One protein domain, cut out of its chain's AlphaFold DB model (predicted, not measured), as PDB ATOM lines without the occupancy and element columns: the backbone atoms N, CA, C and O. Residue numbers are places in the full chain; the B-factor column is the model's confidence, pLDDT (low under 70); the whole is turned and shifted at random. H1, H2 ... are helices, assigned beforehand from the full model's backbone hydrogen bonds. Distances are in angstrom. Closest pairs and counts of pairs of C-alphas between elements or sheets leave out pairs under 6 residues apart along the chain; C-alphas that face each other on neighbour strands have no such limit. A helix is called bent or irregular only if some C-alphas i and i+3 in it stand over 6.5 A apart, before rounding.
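Overview. This is residues 277 to 379 of the 526 residues of the protein "CTP:phosphoethanolamine cytidylyltransferase" of Eucampia antarctica (UniProt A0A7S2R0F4). What is the overall shape? Three long helices, H1, H2 and H4, and the short H3 run roughly lengthwise in a loose, aligned slab, with H3 between H1 and H4 and packing on H2. The loop from H1 to H2, with Pro 301, lies at one end of the length, and the tail ending at Cys 379 at the other. What is it made of? The printed part has 103 residues with four named helices in the order H1, H2, H3, H4 and no named strand, and its class is all helix. How compact is it? It is only just loose, close to compact, with a radius of gyration of the C-alphas of 15.8 A, and it spans 54 by 29 by 16 A, only just elongated.

Arrangement. Where does the longest helix meet its neighbours? H2, residues 307 to 330, touches H4, residues 349 to 371, with its residues 308 to 319 alone, the same way at a shallow tilt of 26 degrees; the closest C-alphas, of Cys 312 and His 349, are 6.3 A apart. H2 also touches H3, residues 336 to 344, as a helical hairpin at a shallow tilt of 10 degrees, opposite ways, with the closest C-alphas, of Leu 320 and Val 338, 6.9 A apart. What else does the hub, H3, touch? H3 and H4 form a helical hairpin at 16 degrees, a shallow tilt, and their closest C-alphas, of Met 341 and Leu 355, are 6.7 A apart. H1, residues 277 to 297, touches H3 with residues 281 to 289 alone, the same way at a shallow tilt of 14 degrees; the closest C-alphas, of Ser 285 and Ser 342, are 5.3 A apart. Which helices are apart, and which are near each other? H1 and H4 are apart, while H1 and H2 are near each other. How do the backbones run? In H2, H3 and H4 every O i to N i+4 pair is within hydrogen-bond range, and in H1 14 of 17 are.

Along the chain. How long are the helices? H2 measures 34.8 A from first to last C-alpha, H4 33.0 A, H1 30.4 A and H3 12.8 A. Where are the anchor points? C-alpha 277, where H1 begins, is at (2.840, -54.099, -109.787), and C-alpha 371, where H4 ends, is at (-14.145, -35.933, -98.850). Does H1 run straight? It has a kink of 30 degrees near residue 291 and is irregular, but only just: C-alphas 289 and 292 are 6.8 A apart.

Size, cuts and confidence. How far does it reach? The two C-alphas farthest apart, of Pro 301 and Cys 379, are 54.6 A apart. Are there cuts or long links? The printed part has no cut; H2 to H3 and H3 to H4 are tight links, and H1 to H2 is a short one. How confident is the model? The mean pLDDT of the printed part is 91.0, and no printed residue is under 70.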
ATOM      1  N   TRP A 277       2.054 -55.283-110.129       91.75
ATOM      2  CA  TRP A 277       2.840 -54.099-109.787       91.75
ATOM      3  C   TRP A 277       3.141 -54.059-108.293       91.75
ATOM      4  O   TRP A 277       4.299 -53.889-107.911       91.75
ATOM      5  N   SER A 278       2.140 -54.319-107.444       93.25
ATOM      6  CA  SER A 278       2.349 -54.394-105.992       93.25
ATOM      7  C   SER A 278       3.414 -55.416-105.615       93.25
ATOM      8  O   SER A 278       4.276 -55.135-104.787       93.25
ATOM      9  N   ARG A 279       3.408 -56.589-106.254       94.06
ATOM     10  CA  ARG A 279       4.441 -57.603-106.047       94.06
ATOM     11  C   ARG A 279       5.819 -57.073-106.423       94.06
ATOM     12  O   ARG A 279       6.739 -57.219-105.627       94.06
ATOM     13  N   PHE A 280       5.976 -56.466-107.597       93.50
ATOM     14  CA  PHE A 280       7.263 -55.912-108.023       93.50
ATOM     15  C   PHE A 280       7.751 -54.809-107.075       93.50
ATOM     16  O   PHE A 280       8.848 -54.912-106.527       93.50
ATOM     17  N   GLY A 281       6.925 -53.791-106.830       93.19
ATOM     18  CA  GLY A 281       7.334 -52.628-106.054       93.19
ATOM     19  C   GLY A 281       7.606 -52.945-104.584       93.19
ATOM     20  O   GLY A 281       8.637 -52.520-104.073       93.19
ATOM     21  N   LEU A 282       6.783 -53.775-103.924       95.31
ATOM     22  CA  LEU A 282       7.071 -54.222-102.552       95.31
ATOM     23  C   LEU A 282       8.372 -55.027-102.476       95.31
ATOM     24  O   LEU A 282       9.107 -54.909-101.502       95.31
ATOM     25  N   SER A 283       8.680 -55.825-103.499       94.44
ATOM     26  CA  SER A 283       9.920 -56.611-103.534       94.44
ATOM     27  C   SER A 283      11.146 -55.725-103.686       94.44
ATOM     28  O   SER A 283      12.128 -55.916-102.975       94.44
ATOM     29  N   ALA A 284      11.070 -54.724-104.565       93.38
ATOM     30  CA  ALA A 284      12.115 -53.720-104.710       93.38
ATOM     31  C   ALA A 284      12.311 -52.935-103.403       93.38
ATOM     32  O   ALA A 284      13.442 -52.770-102.948       93.38
ATOM     33  N   SER A 285      11.221 -52.523-102.748       94.00
ATOM     34  CA  SER A 285      11.286 -51.838-101.455       94.00
ATOM     35  C   SER A 285      11.929 -52.705-100.373       94.00
ATOM     36  O   SER A 285      12.863 -52.260 -99.707       94.00
ATOM     37  N   LEU A 286      11.488 -53.959-100.221       94.50
ATOM     38  CA  LEU A 286      12.050 -54.889 -99.239       94.50
ATOM     39  C   LEU A 286      13.528 -55.185 -99.509       94.50
ATOM     40  O   LEU A 286      14.294 -55.307 -98.555       94.50
ATOM     41  N   LEU A 287      13.951 -55.269-100.772       93.12
ATOM     42  CA  LEU A 287      15.360 -55.445-101.123       93.12
ATOM     43  C   LEU A 287      16.201 -54.255-100.640       93.12
ATOM     44  O   LEU A 287      17.206 -54.450 -99.961       93.12
ATOM     45  N   MET A 288      15.759 -53.024-100.915       90.38
ATOM     46  CA  MET A 288      16.463 -51.821-100.451       90.38
ATOM     47  C   MET A 288      16.525 -51.743 -98.921       90.38
ATOM     48  O   MET A 288      17.528 -51.311 -98.363       90.38
ATOM     49  N   ARG A 289      15.472 -52.197 -98.232       90.31
ATOM     50  CA  ARG A 289      15.402 -52.231 -96.762       90.31
ATOM     51  C   ARG A 289      16.247 -53.336 -96.119       90.31
ATOM     52  O   ARG A 289      16.429 -53.325 -94.906       90.31
ATOM     53  N   PHE A 290      16.769 -54.270 -96.908       91.81
ATOM     54  CA  PHE A 290      17.650 -55.335 -96.428       91.81
ATOM     55  C   PHE A 290      19.131 -54.949 -96.451       91.81
ATOM     56  O   PHE A 290      19.931 -55.535 -95.723       91.81
ATOM     57  N   LEU A 291      19.504 -53.935 -97.240       89.62
ATOM     58  CA  LEU A 291      20.893 -53.488 -97.375       89.62
ATOM     59  C   LEU A 291      21.568 -53.140 -96.034       89.62
ATOM     60  O   LEU A 291      22.688 -53.606 -95.829       89.62
ATOM     61  N   PRO A 292      20.926 -52.420 -95.086       89.56
ATOM     62  CA  PRO A 292      21.542 -52.162 -93.784       89.56
ATOM     63  C   PRO A 292      21.899 -53.447 -93.022       89.56
ATOM     64  O   PRO A 292      22.981 -53.539 -92.449       89.56
ATOM     65  N   ALA A 293      21.038 -54.471 -93.065       90.69
ATOM     66  CA  ALA A 293      21.308 -55.754 -92.415       90.69
ATOM     67  C   ALA A 293      22.489 -56.493 -93.067       90.69
ATOM     68  O   ALA A 293      23.307 -57.081 -92.362       90.69
ATOM     69  N   ILE A 294      22.622 -56.411 -94.396       89.94
ATOM     70  CA  ILE A 294      23.786 -56.938 -95.125       89.94
ATOM     71  C   ILE A 294      25.066 -56.239 -94.653       89.94
ATOM     72  O   ILE A 294      26.041 -56.911 -94.322       89.94
ATOM     73  N   PHE A 295      25.075 -54.906 -94.590       90.00
ATOM     74  CA  PHE A 295      26.263 -54.154 -94.173       90.00
ATOM     75  C   PHE A 295      26.675 -54.453 -92.731       90.00
ATOM     76  O   PHE A 295      27.869 -54.596 -92.464       90.00
ATOM     77  N   LEU A 296      25.702 -54.629 -91.833       88.38
ATOM     78  CA  LEU A 296      25.949 -55.079 -90.462       88.38
ATOM     79  C   LEU A 296      26.528 -56.494 -90.419       88.38
ATOM     80  O   LEU A 296      27.469 -56.740 -89.671       88.38
ATOM     81  N   HIS A 297      25.990 -57.420 -91.217       87.62
ATOM     82  CA  HIS A 297      26.443 -58.810 -91.233       87.62
ATOM     83  C   HIS A 297      27.880 -58.957 -91.749       87.62
ATOM     84  O   HIS A 297      28.661 -59.717 -91.182       87.62
ATOM     85  N   PHE A 298      28.245 -58.208 -92.793       88.81
ATOM     86  CA  PHE A 298      29.600 -58.219 -93.356       88.81
ATOM     87  C   PHE A 298      30.582 -57.286 -92.633       88.81
ATOM     88  O   PHE A 298      31.746 -57.224 -93.021       88.81
ATOM     89  N   GLY A 299      30.138 -56.568 -91.594       85.12
ATOM     90  CA  GLY A 299      31.000 -55.705 -90.788       85.12
ATOM     91  C   GLY A 299      31.667 -54.595 -91.599       85.12
ATOM     92  O   GLY A 299      32.862 -54.353 -91.438       85.12
ATOM     93  N   VAL A 300      30.922 -53.945 -92.502       86.56
ATOM     94  CA  VAL A 300      31.462 -52.876 -93.356       86.56
ATOM     95  C   VAL A 300      31.988 -51.733 -92.466       86.56
ATOM     96  O   VAL A 300      31.182 -51.093 -91.792       86.56
ATOM     97  N   PRO A 301      33.303 -51.419 -92.464       73.88
ATOM     98  CA  PRO A 301      33.906 -50.523 -91.465       73.88
ATOM     99  C   PRO A 301      33.366 -49.088 -91.465       73.88
ATOM    100  O   PRO A 301      33.469 -48.385 -90.466       73.88
ATOM    101  N   SER A 302      32.813 -48.632 -92.591       78.12
ATOM    102  CA  SER A 302      32.218 -47.302 -92.746       78.12
ATOM    103  C   SER A 302      30.739 -47.234 -92.351       78.12
ATOM    104  O   SER A 302      30.160 -46.147 -92.385       78.12
ATOM    105  N   PHE A 303      30.116 -48.365 -92.005       83.38
ATOM    106  CA  PHE A 303      28.695 -48.450 -91.686       83.38
ATOM    107  C   PHE A 303      28.483 -48.654 -90.183       83.38
ATOM    108  O   PHE A 303      28.559 -49.768 -89.668       83.38
ATOM    109  N   GLU A 304      28.176 -47.563 -89.484       86.06
ATOM    110  CA  GLU A 304      27.807 -47.574 -88.069       86.06
ATOM    111  C   GLU A 304      26.381 -47.038 -87.903       86.06
ATOM    112  O   GLU A 304      26.054 -45.954 -88.394       86.06
ATOM    113  N   LEU A 305      25.535 -47.796 -87.199       89.50
ATOM    114  CA  LEU A 305      24.166 -47.380 -86.908       89.50
ATOM    115  C   LEU A 305      24.131 -46.329 -85.800       89.50
ATOM    116  O   LEU A 305      24.659 -46.520 -84.705       89.50
ATOM    117  N   LYS A 306      23.389 -45.258 -86.055       92.31
ATOM    118  CA  LYS A 306      23.050 -44.207 -85.100       92.31
ATOM    119  C   LYS A 306      21.606 -44.373 -84.642       92.31
ATOM    120  O   LYS A 306      20.769 -44.958 -85.326       92.31
ATOM    121  N   THR A 307      21.254 -43.762 -83.512       90.94
ATOM    122  CA  THR A 307      19.861 -43.723 -83.028       90.94
ATOM    123  C   THR A 307      18.898 -43.144 -84.076       90.94
ATOM    124  O   THR A 307      17.737 -43.543 -84.146       90.94
ATOM    125  N   ALA A 308      19.381 -42.236 -84.930       92.00
ATOM    126  CA  ALA A 308      18.606 -41.687 -86.040       92.00
ATOM    127  C   ALA A 308      18.197 -42.752 -87.074       92.00
ATOM    128  O   ALA A 308      17.087 -42.660 -87.597       92.00
ATOM    129  N   ASP A 309      19.031 -43.766 -87.336       93.19
ATOM    130  CA  ASP A 309      18.724 -44.855 -88.275       93.19
ATOM    131  C   ASP A 309      17.542 -45.693 -87.784       93.19
ATOM    132  O   ASP A 309      16.619 -45.972 -88.546       93.19
ATOM    133  N   VAL A 310      17.511 -46.010 -86.483       94.81
ATOM    134  CA  VAL A 310      16.414 -46.757 -85.840       94.81
ATOM    135  C   VAL A 310      15.064 -46.086 -86.105       94.81
ATOM    136  O   VAL A 310      14.102 -46.741 -86.511       94.81
ATOM    137  N   ILE A 311      15.001 -44.766 -85.908       95.06
ATOM    138  CA  ILE A 311      13.770 -43.989 -86.077       95.06
ATOM    139  C   ILE A 311      13.443 -43.778 -87.558       95.06
ATOM    140  O   ILE A 311      12.304 -44.007 -87.963       95.06
ATOM    141  N   CYS A 312      14.414 -43.368 -88.379       94.62
ATOM    142  CA  CYS A 312      14.176 -43.052 -89.789       94.62
ATOM    143  C   CYS A 312      13.760 -44.290 -90.589       94.62
ATOM    144  O   CYS A 312      12.743 -44.248 -91.283       94.62
ATOM    145  N   ASP A 313      14.480 -45.406 -90.449       94.06
ATOM    146  CA  ASP A 313      14.124 -46.648 -91.136       94.06
ATOM    147  C   ASP A 313      12.795 -47.206 -90.622       94.06
ATOM    148  O   ASP A 313      11.985 -47.707 -91.404       94.06
ATOM    149  N   GLY A 314      12.544 -47.104 -89.311       95.44
ATOM    150  CA  GLY A 314      11.292 -47.539 -88.695       95.44
ATOM    151  C   GLY A 314      10.079 -46.769 -89.223       95.44
ATOM    152  O   GLY A 314       9.087 -47.374 -89.630       95.44
ATOM    153  N   ILE A 315      10.158 -45.436 -89.270       95.50
ATOM    154  CA  ILE A 315       9.074 -44.584 -89.781       95.50
ATOM    155  C   ILE A 315       8.908 -44.757 -91.298       95.50
ATOM    156  O   ILE A 315       7.787 -44.704 -91.808       95.50
ATOM    157  N   PHE A 316       9.988 -45.021 -92.035       95.12
ATOM    158  CA  PHE A 316       9.872 -45.344 -93.452       95.12
ATOM    159  C   PHE A 316       9.125 -46.670 -93.682       95.12
ATOM    160  O   PHE A 316       8.226 -46.740 -94.522       95.12
ATOM    161  N   MET A 317       9.420 -47.712 -92.899       95.81
ATOM    162  CA  MET A 317       8.639 -48.957 -92.935       95.81
ATOM    163  C   MET A 317       7.166 -48.743 -92.552       95.81
ATOM    164  O   MET A 317       6.279 -49.394 -93.119       95.81
ATOM    165  N   ALA A 318       6.885 -47.787 -91.662       96.56
ATOM    166  CA  ALA A 318       5.518 -47.374 -91.367       96.56
ATOM    167  C   ALA A 318       4.823 -46.778 -92.606       96.56
ATOM    168  O   ALA A 318       3.677 -47.130 -92.864       96.56
ATOM    169  N   VAL A 319       5.502 -45.959 -93.424       96.00
ATOM    170  CA  VAL A 319       4.951 -45.452 -94.703       96.00
ATOM    171  C   VAL A 319       4.599 -46.589 -95.660       96.00
ATOM    172  O   VAL A 319       3.510 -46.584 -96.232       96.00
ATOM    173  N   LEU A 320       5.476 -47.588 -95.803       95.38
ATOM    174  CA  LEU A 320       5.213 -48.742 -96.668       95.38
ATOM    175  C   LEU A 320       3.951 -49.504 -96.225       95.38
ATOM    176  O   LEU A 320       3.115 -49.874 -97.048       95.38
ATOM    177  N   THR A 321       3.781 -49.695 -94.916       96.44
ATOM    178  CA  THR A 321       2.593 -50.348 -94.338       96.44
ATOM    179  C   THR A 321       1.331 -49.486 -94.488       96.44
ATOM    180  O   THR A 321       0.254 -50.006 -94.805       96.44
ATOM    181  N   SER A 322       1.461 -48.170 -94.323       96.56
ATOM    182  CA  SER A 322       0.387 -47.198 -94.539       96.56
ATOM    183  C   SER A 322      -0.100 -47.198 -95.991       96.56
ATOM    184  O   SER A 322      -1.309 -47.217 -96.208       96.56
ATOM    185  N   ASP A 323       0.792 -47.252 -96.991       95.88
ATOM    186  CA  ASP A 323       0.376 -47.316 -98.403       95.88
ATOM    187  C   ASP A 323      -0.277 -48.652 -98.759       95.88
ATOM    188  O   ASP A 323      -1.274 -48.659 -99.468       95.88
ATOM    189  N   VAL A 324       0.195 -49.783 -98.219       95.44
ATOM    190  CA  VAL A 324      -0.500 -51.078 -98.390       95.44
ATOM    191  C   VAL A 324      -1.924 -51.013 -97.828       95.44
ATOM    192  O   VAL A 324      -2.860 -51.568 -98.409       95.44
ATOM    193  N   THR A 325      -2.106 -50.312 -96.710       94.75
ATOM    194  CA  THR A 325      -3.423 -50.100 -96.101       94.75
ATOM    195  C   THR A 325      -4.288 -49.179 -96.955       94.75
ATOM    196  O   THR A 325      -5.434 -49.518 -97.237       94.75
ATOM    197  N   LEU A 326      -3.740 -48.068 -97.447       95.38
ATOM    198  CA  LEU A 326      -4.442 -47.168 -98.356       95.38
ATOM    199  C   LEU A 326      -4.824 -47.865 -99.669       95.38
ATOM    200  O   LEU A 326      -5.962 -47.750-100.113       95.38
ATOM    201  N   ALA A 327      -3.910 -48.637-100.256       94.38
ATOM    202  CA  ALA A 327      -4.135 -49.413-101.470       94.38
ATOM    203  C   ALA A 327      -5.282 -50.414-101.287       94.38
ATOM    204  O   ALA A 327      -6.160 -50.524-102.142       94.38
ATOM    205  N   LYS A 328      -5.337 -51.077-100.123       92.81
ATOM    206  CA  LYS A 328      -6.470 -51.921 -99.727       92.81
ATOM    207  C   LYS A 328      -7.777 -51.129 -99.675       92.81
ATOM    208  O   LYS A 328      -8.768 -51.583-100.237       92.81
ATOM    209  N   MET A 329      -7.779 -49.989 -98.985       93.50
ATOM    210  CA  MET A 329      -8.982 -49.182 -98.758       93.50
ATOM    211  C   MET A 329      -9.519 -48.543-100.039       93.50
ATOM    212  O   MET A 329     -10.724 -48.395-100.186       93.50
ATOM    213  N   ALA A 330      -8.632 -48.179-100.964       92.81
ATOM    214  CA  ALA A 330      -8.965 -47.539-102.230       92.81
ATOM    215  C   ALA A 330      -9.140 -48.530-103.397       92.81
ATOM    216  O   ALA A 330      -9.514 -48.118-104.492       92.81
ATOM    217  N   GLY A 331      -8.890 -49.826-103.179       91.38
ATOM    218  CA  GLY A 331      -9.033 -50.854-104.211       91.38
ATOM    219  C   GLY A 331      -7.989 -50.756-105.329       91.38
ATOM    220  O   GLY A 331      -8.292 -51.102-106.469       91.38
ATOM    221  N   ARG A 332      -6.772 -50.293-105.010       91.94
ATOM    222  CA  ARG A 332      -5.678 -50.077-105.972       91.94
ATOM    223  C   ARG A 332      -4.430 -50.906-105.670       91.94
ATOM    224  O   ARG A 332      -4.328 -51.569-104.638       91.94
ATOM    225  N   GLU A 333      -3.461 -50.866-106.580       92.81
ATOM    226  CA  GLU A 333      -2.097 -51.343-106.321       92.81
ATOM    227  C   GLU A 333      -1.287 -50.305-105.524       92.81
ATOM    228  O   GLU A 333      -1.725 -49.167-105.348       92.81
ATOM    229  N   ILE A 334      -0.118 -50.687-105.000       93.00
ATOM    230  CA  ILE A 334       0.760 -49.750-104.274       93.00
ATOM    231  C   ILE A 334       1.172 -48.575-105.163       93.00
ATOM    232  O   ILE A 334       1.339 -48.716-106.379       93.00
ATOM    233  N   HIS A 335       1.403 -47.422-104.550       91.88
ATOM    234  CA  HIS A 335       1.721 -46.224-105.305       91.88
ATOM    235  C   HIS A 335       3.172 -46.274-105.833       91.88
ATOM    236  O   HIS A 335       4.093 -46.476-105.037       91.88
ATOM    237  N   PRO A 336       3.438 -46.027-107.134       90.12
ATOM    238  CA  PRO A 336       4.800 -46.024-107.684       90.12
ATOM    239  C   PRO A 336       5.782 -45.110-106.937       90.12
ATOM    240  O   PRO A 336       6.923 -45.494-106.681       90.12
ATOM    241  N   TRP A 337       5.321 -43.925-106.516       89.19
ATOM    242  CA  TRP A 337       6.111 -43.005-105.685       89.19
ATOM    243  C   TRP A 337       6.635 -43.631-104.389       89.19
ATOM    244  O   TRP A 337       7.752 -43.317-104.002       89.19
ATOM    245  N   VAL A 338       5.902 -44.543-103.742       90.31
ATOM    246  CA  VAL A 338       6.366 -45.197-102.502       90.31
ATOM    247  C   VAL A 338       7.557 -46.118-102.779       90.31
ATOM    248  O   VAL A 338       8.491 -46.185-101.978       90.31
ATOM    249  N   VAL A 339       7.584 -46.763-103.950       90.50
ATOM    250  CA  VAL A 339       8.722 -47.578-104.398       90.50
ATOM    251  C   VAL A 339       9.947 -46.693-104.626       90.50
ATOM    252  O   VAL A 339      11.014 -46.982-104.089       90.50
ATOM    253  N   LEU A 340       9.785 -45.577-105.346       89.50
ATOM    254  CA  LEU A 340      10.862 -44.604-105.570       89.50
ATOM    255  C   LEU A 340      11.378 -44.016-104.253       89.50
ATOM    256  O   LEU A 340      12.586 -43.974-104.022       89.50
ATOM    257  N   MET A 341      10.472 -43.637-103.350       90.56
ATOM    258  CA  MET A 341      10.830 -43.178-102.011       90.56
ATOM    259  C   MET A 341      11.639 -44.233-101.258       90.56
ATOM    260  O   MET A 341      12.568 -43.867-100.553       90.56
ATOM    261  N   SER A 342      11.335 -45.525-101.430       87.88
ATOM    262  CA  SER A 342      12.078 -46.623-100.798       87.88
ATOM    263  C   SER A 342      13.505 -46.779-101.300       87.88
ATOM    264  O   SER A 342      14.354 -47.286-100.563       87.88
ATOM    265  N   MET A 343      13.763 -46.375-102.541       86.00
ATOM    266  CA  MET A 343      15.108 -46.345-103.106       86.00
ATOM    267  C   MET A 343      15.859 -45.107-102.601       86.00
ATOM    268  O   MET A 343      16.990 -45.220-102.133       86.00
ATOM    269  N   CYS A 344      15.208 -43.939-102.603       85.25
ATOM    270  CA  CYS A 344      15.793 -42.687-102.112       85.25
ATOM    271  C   CYS A 344      16.007 -42.664-100.592       85.25
ATOM    272  O   CYS A 344      16.901 -41.974-100.106       85.25
ATOM    273  N   SER A 345      15.224 -43.425 -99.826       78.81
ATOM    274  CA  SER A 345      15.310 -43.488 -98.365       78.81
ATOM    275  C   SER A 345      16.558 -44.212 -97.850       78.81
ATOM    276  O   SER A 345      16.670 -44.434 -96.653       78.81
ATOM    277  N   VAL A 346      17.493 -44.620 -98.713       78.06
ATOM    278  CA  VAL A 346      18.826 -45.118 -98.309       78.06
ATOM    279  C   VAL A 346      19.884 -44.000 -98.355       78.06
ATOM    280  O   VAL A 346      20.990 -44.178 -97.865       78.06
ATOM    281  N   LEU A 347      19.562 -42.827 -98.921       81.06
ATOM    282  CA  LEU A 347      20.549 -41.775 -99.205       81.06
ATOM    283  C   LEU A 347      20.924 -40.920 -97.985       81.06
ATOM    284  O   LEU A 347      22.102 -40.649 -97.772       81.06
ATOM    285  N   SER A 348      19.943 -40.432 -97.214       88.00
ATOM    286  CA  SER A 348      20.198 -39.642 -95.996       88.00
ATOM    287  C   SER A 348      18.981 -39.555 -95.073       88.00
ATOM    288  O   SER A 348      17.840 -39.592 -95.539       88.00
ATOM    289  N   HIS A 349      19.211 -39.344 -93.770       90.50
ATOM    290  CA  HIS A 349      18.143 -39.152 -92.773       90.50
ATOM    291  C   HIS A 349      17.210 -37.990 -93.121       90.50
ATOM    292  O   HIS A 349      15.992 -38.126 -93.022       90.50
ATOM    293  N   SER A 350      17.767 -36.863 -93.578       91.25
ATOM    294  CA  SER A 350      16.982 -35.689 -93.969       91.25
ATOM    295  C   SER A 350      16.041 -36.006 -95.129       91.25
ATOM    296  O   SER A 350      14.869 -35.645 -95.076       91.25
ATOM    297  N   ILE A 351      16.522 -36.743 -96.139       90.94
ATOM    298  CA  ILE A 351      15.694 -37.171 -97.274       90.94
ATOM    299  C   ILE A 351      14.561 -38.081 -96.792       90.94
ATOM    300  O   ILE A 351      13.418 -37.871 -97.190       90.94
ATOM    301  N   ILE A 352      14.843 -39.047 -95.910       91.44
ATOM    302  CA  ILE A 352      13.814 -39.945 -95.362       91.44
ATOM    303  C   ILE A 352      12.706 -39.138 -94.681       91.44
ATOM    304  O   ILE A 352      11.535 -39.298 -95.022       91.44
ATOM    305  N   ILE A 353      13.070 -38.246 -93.758       92.75
ATOM    306  CA  ILE A 353      12.109 -37.442 -92.993       92.75
ATOM    307  C   ILE A 353      11.284 -36.553 -93.927       92.75
ATOM    308  O   ILE A 353      10.057 -36.525 -93.823       92.75
ATOM    309  N   THR A 354      11.929 -35.865 -94.872       93.56
ATOM    310  CA  THR A 354      11.236 -35.017 -95.847       93.56
ATOM    311  C   THR A 354      10.250 -35.824 -96.691       93.56
ATOM    312  O   THR A 354       9.097 -35.418 -96.821       93.56
ATOM    313  N   LEU A 355      10.654 -36.984 -97.215       93.00
ATOM    314  CA  LEU A 355       9.783 -37.839 -98.025       93.00
ATOM    315  C   LEU A 355       8.595 -38.384 -97.220       93.00
ATOM    316  O   LEU A 355       7.472 -38.383 -97.718       93.00
ATOM    317  N   VAL A 356       8.817 -38.805 -95.971       94.38
ATOM    318  CA  VAL A 356       7.751 -39.258 -95.062       94.38
ATOM    319  C   VAL A 356       6.725 -38.145 -94.822       94.38
ATOM    320  O   VAL A 356       5.522 -38.386 -94.926       94.38
ATOM    321  N   ILE A 357       7.189 -36.928 -94.513       94.44
ATOM    322  CA  ILE A 357       6.317 -35.771 -94.265       94.44
ATOM    323  C   ILE A 357       5.512 -35.437 -95.523       94.44
ATOM    324  O   ILE A 357       4.293 -35.294 -95.442       94.44
ATOM    325  N   ILE A 358       6.177 -35.357 -96.680       92.81
ATOM    326  CA  ILE A 358       5.527 -35.081 -97.965       92.81
ATOM    327  C   ILE A 358       4.455 -36.133 -98.254       92.81
ATOM    328  O   ILE A 358       3.340 -35.761 -98.604       92.81
ATOM    329  N   TYR A 359       4.757 -37.418 -98.064       94.31
ATOM    330  CA  TYR A 359       3.808 -38.503 -98.304       94.31
ATOM    331  C   TYR A 359       2.543 -38.360 -97.454       94.31
ATOM    332  O   TYR A 359       1.441 -38.317 -98.000       94.31
ATOM    333  N   TYR A 360       2.679 -38.240 -96.128       95.25
ATOM    334  CA  TYR A 360       1.506 -38.152 -95.256       95.25
ATOM    335  C   TYR A 360       0.709 -36.867 -95.494       95.25
ATOM    336  O   TYR A 360      -0.516 -36.931 -95.589       95.25
ATOM    337  N   ILE A 361       1.375 -35.714 -95.642       93.75
ATOM    338  CA  ILE A 361       0.687 -34.449 -95.934       93.75
ATOM    339  C   ILE A 361      -0.065 -34.552 -97.257       93.75
ATOM    340  O   ILE A 361      -1.238 -34.196 -97.303       93.75
ATOM    341  N   ALA A 362       0.569 -35.058 -98.313       92.19
ATOM    342  CA  ALA A 362      -0.055 -35.150 -99.625       92.19
ATOM    343  C   ALA A 362      -1.259 -36.102 -99.636       92.19
ATOM    344  O   ALA A 362      -2.323 -35.717-100.114       92.19
ATOM    345  N   VAL A 363      -1.122 -37.305 -99.067       93.75
ATOM    346  CA  VAL A 363      -2.214 -38.289 -98.987       93.75
ATOM    347  C   VAL A 363      -3.394 -37.737 -98.190       93.75
ATOM    348  O   VAL A 363      -4.534 -37.794 -98.654       93.75
ATOM    349  N   PHE A 364      -3.148 -37.184 -96.997       94.62
ATOM    350  CA  PHE A 364      -4.235 -36.661 -96.173       94.62
ATOM    351  C   PHE A 364      -4.826 -35.374 -96.747       94.62
ATOM    352  O   PHE A 364      -6.040 -35.218 -96.676       94.62
ATOM    353  N   ALA A 365      -4.036 -34.482 -97.350       91.94
ATOM    354  CA  ALA A 365      -4.561 -33.289 -98.014       91.94
ATOM    355  C   ALA A 365      -5.470 -33.658 -99.193       91.94
ATOM    356  O   ALA A 365      -6.565 -33.107 -99.308       91.94
ATOM    357  N   ASP A 366      -5.056 -34.626-100.017       90.94
ATOM    358  CA  ASP A 366      -5.843 -35.110-101.152       90.94
ATOM    359  C   ASP A 366      -7.180 -35.722-100.692       90.94
ATOM    360  O   ASP A 366      -8.260 -35.309-101.123       90.94
ATOM    361  N   LEU A 367      -7.132 -36.641 -99.722       91.62
ATOM    362  CA  LEU A 367      -8.328 -37.284 -99.176       91.62
ATOM    363  C   LEU A 367      -9.250 -36.307 -98.431       91.62
ATOM    364  O   LEU A 367     -10.468 -36.375 -98.599       91.62
ATOM    365  N   CYS A 368      -8.705 -35.394 -97.619       90.94
ATOM    366  CA  CYS A 368      -9.501 -34.390 -96.903       90.94
ATOM    367  C   CYS A 368     -10.213 -33.450 -97.876       90.94
ATOM    368  O   CYS A 368     -11.383 -33.128 -97.659       90.94
ATOM    369  N   SER A 369      -9.519 -33.042 -98.945       86.06
ATOM    370  CA  SER A 369     -10.081 -32.200-100.000       86.06
ATOM    371  C   SER A 369     -11.233 -32.913-100.707       86.06
ATOM    372  O   SER A 369     -12.351 -32.400-100.732       86.06
ATOM    373  N   TYR A 370     -11.006 -34.144-101.183       85.81
ATOM    374  CA  TYR A 370     -12.031 -34.918-101.887       85.81
ATOM    375  C   TYR A 370     -13.261 -35.217-101.023       85.81
ATOM    376  O   TYR A 370     -14.395 -35.109-101.479       85.81
ATOM    377  N   LEU A 371     -13.050 -35.591 -99.759       84.25
ATOM    378  CA  LEU A 371     -14.145 -35.933 -98.850       84.25
ATOM    379  C   LEU A 371     -14.845 -34.697 -98.267       84.25
ATOM    380  O   LEU A 371     -15.893 -34.837 -97.624       84.25
ATOM    381  N   ASN A 372     -14.270 -33.506 -98.464       82.44
ATOM    382  CA  ASN A 372     -14.656 -32.264 -97.803       82.44
ATOM    383  C   ASN A 372     -14.801 -32.471 -96.282       82.44
ATOM    384  O   ASN A 372     -15.852 -32.214 -95.679       82.44
ATOM    385  N   MET A 373     -13.759 -33.054 -95.680       86.00
ATOM    386  CA  MET A 373     -13.703 -33.378 -94.254       86.00
ATOM    387  C   MET A 373     -12.403 -32.860 -93.637       86.00
ATOM    388  O   MET A 373     -11.326 -33.238 -94.099       86.00
ATOM    389  N   PRO A 374     -12.465 -32.039 -92.575       90.44
ATOM    390  CA  PRO A 374     -11.276 -31.692 -91.810       90.44
ATOM    391  C   PRO A 374     -10.759 -32.909 -91.030       90.44
ATOM    392  O   PRO A 374     -11.531 -33.632 -90.403       90.44
ATOM    393  N   LEU A 375      -9.437 -33.103 -91.009       91.38
ATOM    394  CA  LEU A 375      -8.818 -34.242 -90.323       91.38
ATOM    395  C   LEU A 375      -8.881 -34.128 -88.792       91.38
ATOM    396  O   LEU A 375      -9.095 -35.123 -88.107       91.38
ATOM    397  N   MET A 376      -8.682 -32.921 -88.255       92.88
ATOM    398  CA  MET A 376      -8.496 -32.665 -86.816       92.88
ATOM    399  C   MET A 376      -9.668 -31.906 -86.178       92.88
ATOM    400  O   MET A 376      -9.545 -31.366 -85.081       92.88
ATOM    401  N   THR A 377     -10.813 -31.835 -86.858       91.25
ATOM    402  CA  THR A 377     -11.996 -31.111 -86.380       91.25
ATOM    403  C   THR A 377     -13.220 -32.014 -86.409       91.25
ATOM    404  O   THR A 377     -13.390 -32.835 -87.304       91.25
ATOM    405  N   VAL A 378     -14.090 -31.841 -85.418       90.19
ATOM    406  CA  VAL A 378     -15.371 -32.542 -85.304       90.19
ATOM    407  C   VAL A 378     -16.257 -32.179 -86.501       90.19
ATOM    408  O   VAL A 378     -16.505 -31.005 -86.770       90.19
ATOM    409  N   CYS A 379     -16.739 -33.186 -87.223       89.44
ATOM    410  CA  CYS A 379     -17.674 -33.041 -88.340       89.44
ATOM    411  C   CYS A 379     -19.131 -33.138 -87.868       89.44
ATOM    412  O   CYS A 379     -19.651 -34.232 -87.653       89.44
TER     413      CYS A 379